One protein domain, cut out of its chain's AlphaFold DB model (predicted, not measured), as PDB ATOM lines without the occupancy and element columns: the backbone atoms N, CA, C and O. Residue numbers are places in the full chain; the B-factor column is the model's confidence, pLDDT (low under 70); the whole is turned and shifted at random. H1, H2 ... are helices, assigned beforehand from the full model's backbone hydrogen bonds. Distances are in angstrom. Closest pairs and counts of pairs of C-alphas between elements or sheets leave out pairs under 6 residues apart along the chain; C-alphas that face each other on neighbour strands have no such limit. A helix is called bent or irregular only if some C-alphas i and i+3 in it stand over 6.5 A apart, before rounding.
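Overview. This is residues 19 to 82 of the 136 residues of an uncharacterized protein of Macleaya cordata (UniProt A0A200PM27). H3, the longest helix, forms a bar to which H1 and H2 are joined at different places: H2 packs across its first residues and H1 packs slantwise on residues 64 to 68. Residues 71 to 78 run on from the end of H3 and turn aside to bring the short H4 against H1, with H1 between H3 and H4. The printed part has 64 residues with four named helices, in the order H1, H2, H3, H4, and no named strand; the class is all helix, with 39 residues in the helices. The whole is elongated, with spans of 37 by 22 by 17 A, and only just compact, close to loose, with a radius of gyration of the C-alphas of 12.5 A.

Along the chain. After residues 19 to 22 comes H1, residues 23 to 34, which begins at C-alpha 23 at (35.344, -35.532, 4.229) and is 16.8 A long from first to last C-alpha. H2, residues 38 to 46, is 12.1 A long. H3, residues 57 to 70, is 20.3 A long, from C-alpha 57 at (56.703, -36.808, -7.764) to C-alpha 70 at (39.874, -47.804, -5.104). H4, residues 79 to 82, is 6.5 A long and ends at C-alpha 82 at (29.607, -27.261, -5.149). H4 is irregular, but only just: C-alphas 79 and 82 are 6.52 A apart.

Arrangement. H1 touches H3 with residues 28 to 32 alone, and H3 touches H1 with residues 64 to 68 alone. Their closest C-alphas, those of Asp 32 and Cys 68, are 6.1 A apart, and the two helices run opposite ways at a steep tilt of 52 degrees. H1 also touches H4, where the closest C-alphas, those of Asp 26 and Leu 80, are 5.7 A apart. H1 and H2 are close but not clearly touching and about perpendicular at 75 degrees; their closest C-alphas, those of Leu 34 and Asp 40, are 7.0 A apart. H2 touches H3, which meets it with residues 57 to 61 alone; the closest C-alphas, those of Arg 38 and Glu 58, are 4.7 A apart. H2 and H3 run opposite ways at a steep tilt of 64 degrees. H4 is apart from H2 and from H3. In H1, H2 and H3 every O i to N i+4 pair is within hydrogen-bond range; H4 is too short for such a pair, and its 1 pair of O i and N i+3 is not within range.

Size, cuts and confidence. The two C-alphas farthest apart, those of Met 19 and Gly 55, are 37.1 A apart. The printed part has no cut. The link from H1 to H2 is tight, those from H2 to H3 and from H3 to H4 are short, and no link is long. The mean pLDDT of the printed part is 72.8, and it is under 70 in residues 19 to 26 and 70 to 82 of the model.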
ATOM      1  N   MET A  19      24.174 -39.558   6.229       50.22
ATOM      2  CA  MET A  19      25.345 -39.342   5.405       50.22
ATOM      3  C   MET A  19      26.393 -38.447   6.093       50.22
ATOM      4  O   MET A  19      26.532 -37.274   5.754       50.22
ATOM      5  N   GLU A  20      27.225 -38.989   6.975       50.88
ATOM      6  CA  GLU A  20      28.609 -38.546   7.034       50.88
ATOM      7  C   GLU A  20      29.266 -39.127   5.788       50.88
ATOM      8  O   GLU A  20      29.922 -40.165   5.821       50.88
ATOM      9  N   LYS A  21      29.026 -38.477   4.640       56.31
ATOM     10  CA  LYS A  21      29.939 -38.625   3.510       56.31
ATOM     11  C   LYS A  21      31.286 -38.188   4.059       56.31
ATOM     12  O   LYS A  21      31.409 -37.025   4.450       56.31
ATOM     13  N   PRO A  22      32.245 -39.107   4.219       61.53
ATOM     14  CA  PRO A  22      33.423 -38.776   4.980       61.53
ATOM     15  C   PRO A  22      34.160 -37.715   4.171       61.53
ATOM     16  O   PRO A  22      34.395 -37.904   2.979       61.53
ATOM     17  N   TYR A  23      34.521 -36.602   4.812       60.59
ATOM     18  CA  TYR A  23      35.344 -35.532   4.229       60.59
ATOM     19  C   TYR A  23      36.557 -36.074   3.451       60.59
ATOM     20  O   TYR A  23      37.036 -35.452   2.508       60.59
ATOM     21  N   PHE A  24      37.008 -37.272   3.825       68.69
ATOM     22  CA  PHE A  24      37.957 -38.102   3.105       68.69
ATOM     23  C   PHE A  24      37.612 -38.314   1.619       68.69
ATOM     24  O   PHE A  24      38.431 -38.005   0.765       68.69
ATOM     25  N   THR A  25      36.406 -38.782   1.288       66.06
ATOM     26  CA  THR A  25      35.955 -39.032  -0.093       66.06
ATOM     27  C   THR A  25      35.969 -37.750  -0.925       66.06
ATOM     28  O   THR A  25      36.375 -37.754  -2.084       66.06
ATOM     29  N   ASP A  26      35.583 -36.632  -0.314       67.81
ATOM     30  CA  ASP A  26      35.554 -35.331  -0.977       67.81
ATOM     31  C   ASP A  26      36.970 -34.795  -1.228       67.81
ATOM     32  O   ASP A  26      37.251 -34.234  -2.288       67.81
ATOM     33  N   TYR A  27      37.877 -35.008  -0.276       71.00
ATOM     34  CA  TYR A  27      39.290 -34.677  -0.416       71.00
ATOM     35  C   TYR A  27      39.979 -35.532  -1.489       71.00
ATOM     36  O   TYR A  27      40.748 -35.003  -2.286       71.00
ATOM     37  N   VAL A  28      39.659 -36.827  -1.570       73.69
ATOM     38  CA  VAL A  28      40.166 -37.719  -2.627       73.69
ATOM     39  C   VAL A  28      39.682 -37.256  -4.005       73.69
ATOM     40  O   VAL A  28      40.500 -37.126  -4.907       73.69
ATOM     41  N   LEU A  29      38.403 -36.889  -4.157       70.50
ATOM     42  CA  LEU A  29      37.877 -36.313  -5.407       70.50
ATOM     43  C   LEU A  29      38.561 -34.996  -5.796       70.50
ATOM     44  O   LEU A  29      38.790 -34.719  -6.974       70.50
ATOM     45  N   PHE A  30      38.871 -34.155  -4.812       74.62
ATOM     46  CA  PHE A  30      39.620 -32.928  -5.053       74.62
ATOM     47  C   PHE A  30      41.042 -33.227  -5.538       74.62
ATOM     48  O   PHE A  30      41.482 -32.619  -6.513       74.62
ATOM     49  N   LEU A  31      41.732 -34.188  -4.919       77.62
ATOM     50  CA  LEU A  31      43.065 -34.608  -5.349       77.62
ATOM     51  C   LEU A  31      43.060 -35.248  -6.744       77.62
ATOM     52  O   LEU A  31      43.919 -34.893  -7.545       77.62
ATOM     53  N   ASP A  32      42.074 -36.090  -7.067       77.50
ATOM     54  CA  ASP A  32      41.872 -36.666  -8.410       77.50
ATOM     55  C   ASP A  32      41.730 -35.574  -9.484       77.50
ATOM     56  O   ASP A  32      42.301 -35.648 -10.569       77.50
ATOM     57  N   SER A  33      41.030 -34.482  -9.154       71.50
ATOM     58  CA  SER A  33      40.865 -33.349 -10.073       71.50
ATOM     59  C   SER A  33      42.136 -32.517 -10.287       71.50
ATOM     60  O   SER A  33      42.207 -31.745 -11.246       71.50
ATOM     61  N   LEU A  34      43.117 -32.638  -9.389       78.06
ATOM     62  CA  LEU A  34      44.363 -31.873  -9.416       78.06
ATOM     63  C   LEU A  34      45.547 -32.677  -9.951       78.06
ATOM     64  O   LEU A  34      46.441 -32.088 -10.552       78.06
ATOM     65  N   VAL A  35      45.576 -33.986  -9.706       81.38
ATOM     66  CA  VAL A  35      46.730 -34.845  -9.968       81.38
ATOM     67  C   VAL A  35      46.307 -35.987 -10.874       81.38
ATOM     68  O   VAL A  35      45.605 -36.890 -10.445       81.38
ATOM     69  N   ASN A  36      46.795 -35.968 -12.114       77.81
ATOM     70  CA  ASN A  36      46.624 -37.076 -13.056       77.81
ATOM     71  C   ASN A  36      47.982 -37.640 -13.507       77.81
ATOM     72  O   ASN A  36      48.111 -38.816 -13.849       77.81
ATOM     73  N   SER A  37      49.024 -36.809 -13.484       81.94
ATOM     74  CA  SER A  37      50.379 -37.138 -13.911       81.94
ATOM     75  C   SER A  37      51.433 -36.601 -12.942       81.94
ATOM     76  O   SER A  37      51.192 -35.681 -12.162       81.94
ATOM     77  N   ARG A  38      52.658 -37.126 -13.052       87.00
ATOM     78  CA  ARG A  38      53.831 -36.616 -12.329       87.00
ATOM     79  C   ARG A  38      54.027 -35.109 -12.477       87.00
ATOM     80  O   ARG A  38      54.381 -34.450 -11.509       87.00
ATOM     81  N   LYS A  39      53.802 -34.561 -13.676       75.94
ATOM     82  CA  LYS A  39      53.983 -33.124 -13.940       75.94
ATOM     83  C   LYS A  39      53.036 -32.271 -13.102       75.94
ATOM     84  O   LYS A  39      53.407 -31.177 -12.694       75.94
ATOM     85  N   ASP A  40      51.836 -32.776 -12.832       78.00
ATOM     86  CA  ASP A  40      50.867 -32.076 -11.995       78.00
ATOM     87  C   ASP A  40      51.374 -32.013 -10.548       78.00
ATOM     88  O   ASP A  40      51.367 -30.946  -9.937       78.00
ATOM     89  N   VAL A  41      51.923 -33.121 -10.034       80.62
ATOM     90  CA  VAL A  41      52.562 -33.165  -8.707       80.62
ATOM     91  C   VAL A  41      53.778 -32.248  -8.640       80.62
ATOM     92  O   VAL A  41      53.883 -31.469  -7.700       80.62
ATOM     93  N   GLU A  42      54.654 -32.275  -9.645       81.00
ATOM     94  CA  GLU A  42      55.849 -31.425  -9.717       81.00
ATOM     95  C   GLU A  42      55.480 -29.934  -9.635       81.00
ATOM     96  O   GLU A  42      56.077 -29.167  -8.875       81.00
ATOM     97  N   ILE A  43      54.438 -29.513 -10.362       78.56
ATOM     98  CA  ILE A  43      53.942 -28.135 -10.315       78.56
ATOM     99  C   ILE A  43      53.378 -27.816  -8.927       78.56
ATOM    100  O   ILE A  43      53.739 -26.787  -8.354       78.56
ATOM    101  N   LEU A  44      52.522 -28.675  -8.370       81.94
ATOM    102  CA  LEU A  44      51.907 -28.455  -7.057       81.94
ATOM    103  C   LEU A  44      52.951 -28.410  -5.933       81.94
ATOM    104  O   LEU A  44      52.853 -27.569  -5.038       81.94
ATOM    105  N   HIS A  45      53.979 -29.248  -6.022       79.06
ATOM    106  CA  HIS A  45      55.100 -29.285  -5.096       79.06
ATOM    107  C   HIS A  45      55.989 -28.045  -5.226       79.06
ATOM    108  O   HIS A  45      56.248 -27.370  -4.232       79.06
ATOM    109  N   SER A  46      56.341 -27.634  -6.450       77.56
ATOM    110  CA  SER A  46      57.118 -26.402  -6.687       77.56
ATOM    111  C   SER A  46      56.425 -25.131  -6.175       77.56
ATOM    112  O   SER A  46      57.076 -24.124  -5.893       77.56
ATOM    113  N   LYS A  47      55.091 -25.162  -6.070       74.50
ATOM    114  CA  LYS A  47      54.259 -24.069  -5.556       74.50
ATOM    115  C   LYS A  47      53.973 -24.177  -4.056       74.50
ATOM    116  O   LYS A  47      53.280 -23.304  -3.539       74.50
ATOM    117  N   GLY A  48      54.478 -25.209  -3.375       77.56
ATOM    118  CA  GLY A  48      54.240 -25.451  -1.948       77.56
ATOM    119  C   GLY A  48      52.785 -25.795  -1.618       77.56
ATOM    120  O   GLY A  48      52.338 -25.579  -0.497       77.56
ATOM    121  N   ILE A  49      52.017 -26.272  -2.603       77.56
ATOM    122  CA  ILE A  49      50.611 -26.663  -2.427       77.56
ATOM    123  C   ILE A  49      50.529 -28.094  -1.885       77.56
ATOM    124  O   ILE A  49      49.655 -28.397  -1.076       77.56
ATOM    125  N   ILE A  50      51.443 -28.963  -2.320       76.31
ATOM    126  CA  ILE A  50      51.611 -30.322  -1.801       76.31
ATOM    127  C   ILE A  50      53.061 -30.470  -1.364       76.31
ATOM    128  O   ILE A  50      53.963 -30.317  -2.177       76.31
ATOM    129  N   GLU A  51      53.285 -30.815  -0.105       79.31
ATOM    130  CA  GLU A  51      54.584 -31.287   0.369       79.31
ATOM    131  C   GLU A  51      54.513 -32.800   0.556       79.31
ATOM    132  O   GLU A  51      53.542 -33.324   1.110       79.31
ATOM    133  N   HIS A  52      55.527 -33.522   0.083       77.00
ATOM    134  CA  HIS A  52      55.606 -34.966   0.263       77.00
ATOM    135  C   HIS A  52      57.023 -35.409   0.611       77.00
ATOM    136  O   HIS A  52      58.011 -34.854   0.143       77.00
ATOM    137  N   PHE A  53      57.113 -36.483   1.392       78.12
ATOM    138  CA  PHE A  53      58.383 -37.110   1.774       78.12
ATOM    139  C   PHE A  53      58.762 -38.295   0.872       78.12
ATOM    140  O   PHE A  53      59.711 -39.019   1.162       78.12
ATOM    141  N   MET A  54      57.993 -38.537  -0.196       76.38
ATOM    142  CA  MET A  54      58.254 -39.620  -1.154       76.38
ATOM    143  C   MET A  54      59.471 -39.325  -2.033       76.38
ATOM    144  O   MET A  54      59.830 -38.166  -2.231       76.38
ATOM    145  N   GLY A  55      60.087 -40.380  -2.574       75.19
ATOM    146  CA  GLY A  55      61.344 -40.279  -3.314       75.19
ATOM    147  C   GLY A  55      61.206 -39.604  -4.679       75.19
ATOM    148  O   GLY A  55      62.199 -39.138  -5.233       75.19
ATOM    149  N   SER A  56      59.989 -39.529  -5.230       85.75
ATOM    150  CA  SER A  56      59.720 -38.787  -6.463       85.75
ATOM    151  C   SER A  56      58.262 -38.346  -6.600       85.75
ATOM    152  O   SER A  56      57.353 -39.012  -6.106       85.75
ATOM    153  N   ASP A  57      58.041 -37.279  -7.371       82.38
ATOM    154  CA  ASP A  57      56.703 -36.808  -7.764       82.38
ATOM    155  C   ASP A  57      55.883 -37.902  -8.492       82.38
ATOM    156  O   ASP A  57      54.653 -37.907  -8.468       82.38
ATOM    157  N   GLU A  58      56.565 -38.860  -9.135       87.94
ATOM    158  CA  GLU A  58      55.946 -39.992  -9.839       87.94
ATOM    159  C   GLU A  58      55.294 -40.975  -8.858       87.94
ATOM    160  O   GLU A  58      54.189 -41.462  -9.093       87.94
ATOM    161  N   GLU A  59      55.958 -41.252  -7.733       86.75
ATOM    162  CA  GLU A  59      55.425 -42.137  -6.692       86.75
ATOM    163  C   GLU A  59      54.157 -41.553  -6.071       86.75
ATOM    164  O   GLU A  59      53.173 -42.269  -5.870       86.75
ATOM    165  N   VAL A  60      54.158 -40.242  -5.841       84.62
ATOM    166  CA  VAL A  60      53.011 -39.503  -5.310       84.62
ATOM    167  C   VAL A  60      51.842 -39.552  -6.285       84.62
ATOM    168  O   VAL A  60      50.734 -39.907  -5.882       84.62
ATOM    169  N   ALA A  61      52.083 -39.266  -7.570       83.44
ATOM    170  CA  ALA A  61      51.049 -39.330  -8.602       83.44
ATOM    171  C   ALA A  61      50.430 -40.731  -8.681       83.44
ATOM    172  O   ALA A  61      49.213 -40.884  -8.741       83.44
ATOM    173  N   ASN A  62      51.260 -41.775  -8.612       85.25
ATOM    174  CA  ASN A  62      50.797 -43.155  -8.680       85.25
ATOM    175  C   ASN A  62      49.964 -43.555  -7.450       85.25
ATOM    176  O   ASN A  62      48.967 -44.263  -7.584       85.25
ATOM    177  N   ILE A  63      50.344 -43.104  -6.250       85.44
ATOM    178  CA  ILE A  63      49.578 -43.360  -5.024       85.44
ATOM    179  C   ILE A  63      48.240 -42.627  -5.056       85.44
ATOM    180  O   ILE A  63      47.224 -43.246  -4.749       85.44
ATOM    181  N   ILE A  64      48.223 -41.358  -5.470       82.25
ATOM    182  CA  ILE A  64      46.984 -40.585  -5.596       82.25
ATOM    183  C   ILE A  64      46.067 -41.242  -6.628       82.25
ATOM    184  O   ILE A  64      44.933 -41.554  -6.292       82.25
ATOM    185  N   ASN A  65      46.557 -41.577  -7.822       81.25
ATOM    186  CA  ASN A  65      45.752 -42.231  -8.860       81.25
ATOM    187  C   ASN A  65      45.212 -43.606  -8.424       81.25
ATOM    188  O   ASN A  65      44.080 -43.967  -8.744       81.25
ATOM    189  N   LYS A  66      45.999 -44.395  -7.680       83.06
ATOM    190  CA  LYS A  66      45.542 -45.682  -7.128       83.06
ATOM    191  C   LYS A  66      44.489 -45.490  -6.050       83.06
ATOM    192  O   LYS A  66      43.452 -46.142  -6.105       83.06
ATOM    193  N   LEU A  67      44.730 -44.583  -5.107       79.88
ATOM    194  CA  LEU A  67      43.750 -44.216  -4.089       79.88
ATOM    195  C   LEU A  67      42.450 -43.758  -4.754       79.88
ATOM    196  O   LEU A  67      41.373 -44.193  -4.356       79.88
ATOM    197  N   CYS A  68      42.567 -42.970  -5.825       71.69
ATOM    198  CA  CYS A  68      41.417 -42.449  -6.534       71.69
ATOM    199  C   CYS A  68      40.665 -43.510  -7.372       71.69
ATOM    200  O   CYS A  68      39.531 -43.314  -7.807       71.69
ATOM    201  N   ARG A  69      41.266 -44.676  -7.599       74.81
ATOM    202  CA  ARG A  69      40.614 -45.791  -8.291       74.81
ATOM    203  C   ARG A  69      39.884 -46.731  -7.331       74.81
ATOM    204  O   ARG A  69      38.879 -47.322  -7.713       74.81
ATOM    205  N   GLU A  70      40.403 -46.880  -6.117       68.69
ATOM    206  CA  GLU A  70      39.874 -47.804  -5.104       68.69
ATOM    207  C   GLU A  70      38.717 -47.202  -4.290       68.69
ATOM    208  O   GLU A  70      37.907 -47.933  -3.720       68.69
ATOM    209  N   VAL A  71      38.605 -45.871  -4.232       66.25
ATOM    210  CA  VAL A  71      37.490 -45.207  -3.550       66.25
ATOM    211  C   VAL A  71      36.294 -45.099  -4.505       66.25
ATOM    212  O   VAL A  71      36.374 -44.504  -5.572       66.25
ATOM    213  N   VAL A  72      35.156 -45.683  -4.122       59.28
ATOM    214  CA  VAL A  72      33.890 -45.571  -4.865       59.28
ATOM    215  C   VAL A  72      33.191 -44.269  -4.459       59.28
ATOM    216  O   VAL A  72      32.799 -44.123  -3.301       59.28
ATOM    217  N   TYR A  73      33.015 -43.325  -5.389       61.38
ATOM    218  CA  TYR A  73      32.338 -42.042  -5.131       61.38
ATOM    219  C   TYR A  73      31.040 -41.888  -5.913       61.38
ATOM    220  O   TYR A  73      30.986 -42.134  -7.117       61.38
ATOM    221  N   GLU A  74      30.031 -41.322  -5.254       53.53
ATOM    222  CA  GLU A  74      28.905 -40.665  -5.917       53.53
ATOM    223  C   GLU A  74      29.200 -39.163  -6.058       53.53
ATOM    224  O   GLU A  74      29.143 -38.404  -5.084       53.53
ATOM    225  N   ALA A  75      29.497 -38.720  -7.283       51.91
ATOM    226  CA  ALA A  75      29.849 -37.329  -7.589       51.91
ATOM    227  C   ALA A  75      28.728 -36.316  -7.267       51.91
ATOM    228  O   ALA A  75      29.001 -35.138  -7.018       51.91
ATOM    229  N   ASP A  76      27.472 -36.765  -7.226       51.88
ATOM    230  CA  ASP A  76      26.296 -35.890  -7.175       51.88
ATOM    231  C   ASP A  76      25.931 -35.365  -5.779       51.88
ATOM    232  O   ASP A  76      25.025 -34.543  -5.649       51.88
ATOM    233  N   GLY A  77      26.664 -35.748  -4.726       53.50
ATOM    234  CA  GLY A  77      26.419 -35.191  -3.391       53.50
ATOM    235  C   GLY A  77      27.644 -35.037  -2.496       53.50
ATOM    236  O   GLY A  77      27.485 -35.080  -1.284       53.50
ATOM    237  N   CYS A  78      28.835 -34.913  -3.078       59.22
ATOM    238  CA  CYS A  78      30.082 -34.546  -2.397       59.22
ATOM    239  C   CYS A  78      30.017 -33.076  -1.920       59.22
ATOM    240  O   CYS A  78      29.578 -32.213  -2.690       59.22
ATOM    241  N   TYR A  79      30.454 -32.754  -0.693       62.41
ATOM    242  CA  TYR A  79      30.462 -31.374  -0.164       62.41
ATOM    243  C   TYR A  79      31.336 -30.450  -1.027       62.41
ATOM    244  O   TYR A  79      30.957 -29.319  -1.347       62.41
ATOM    245  N   LEU A  80      32.464 -30.972  -1.517       62.09
ATOM    246  CA  LEU A  80      33.370 -30.252  -2.410       62.09
ATOM    247  C   LEU A  80      32.819 -30.068  -3.832       62.09
ATOM    248  O   LEU A  80      33.270 -29.158  -4.524       62.09
ATOM    249  N   SER A  81      31.802 -30.822  -4.270       63.28
ATOM    250  CA  SER A  81      31.246 -30.710  -5.633       63.28
ATOM    251  C   SER A  81      30.721 -29.303  -5.950       63.28
ATOM    252  O   SER A  81      30.919 -28.788  -7.055       63.28
ATOM    253  N   GLN A  82      30.097 -28.630  -4.978       62.97
ATOM    254  CA  GLN A  82      29.607 -27.261  -5.149       62.97
ATOM    255  C   GLN A  82      30.756 -26.249  -5.203       62.97
ATOM    256  O   GLN A  82      30.704 -25.287  -5.974       62.97
TER     257      GLN A  82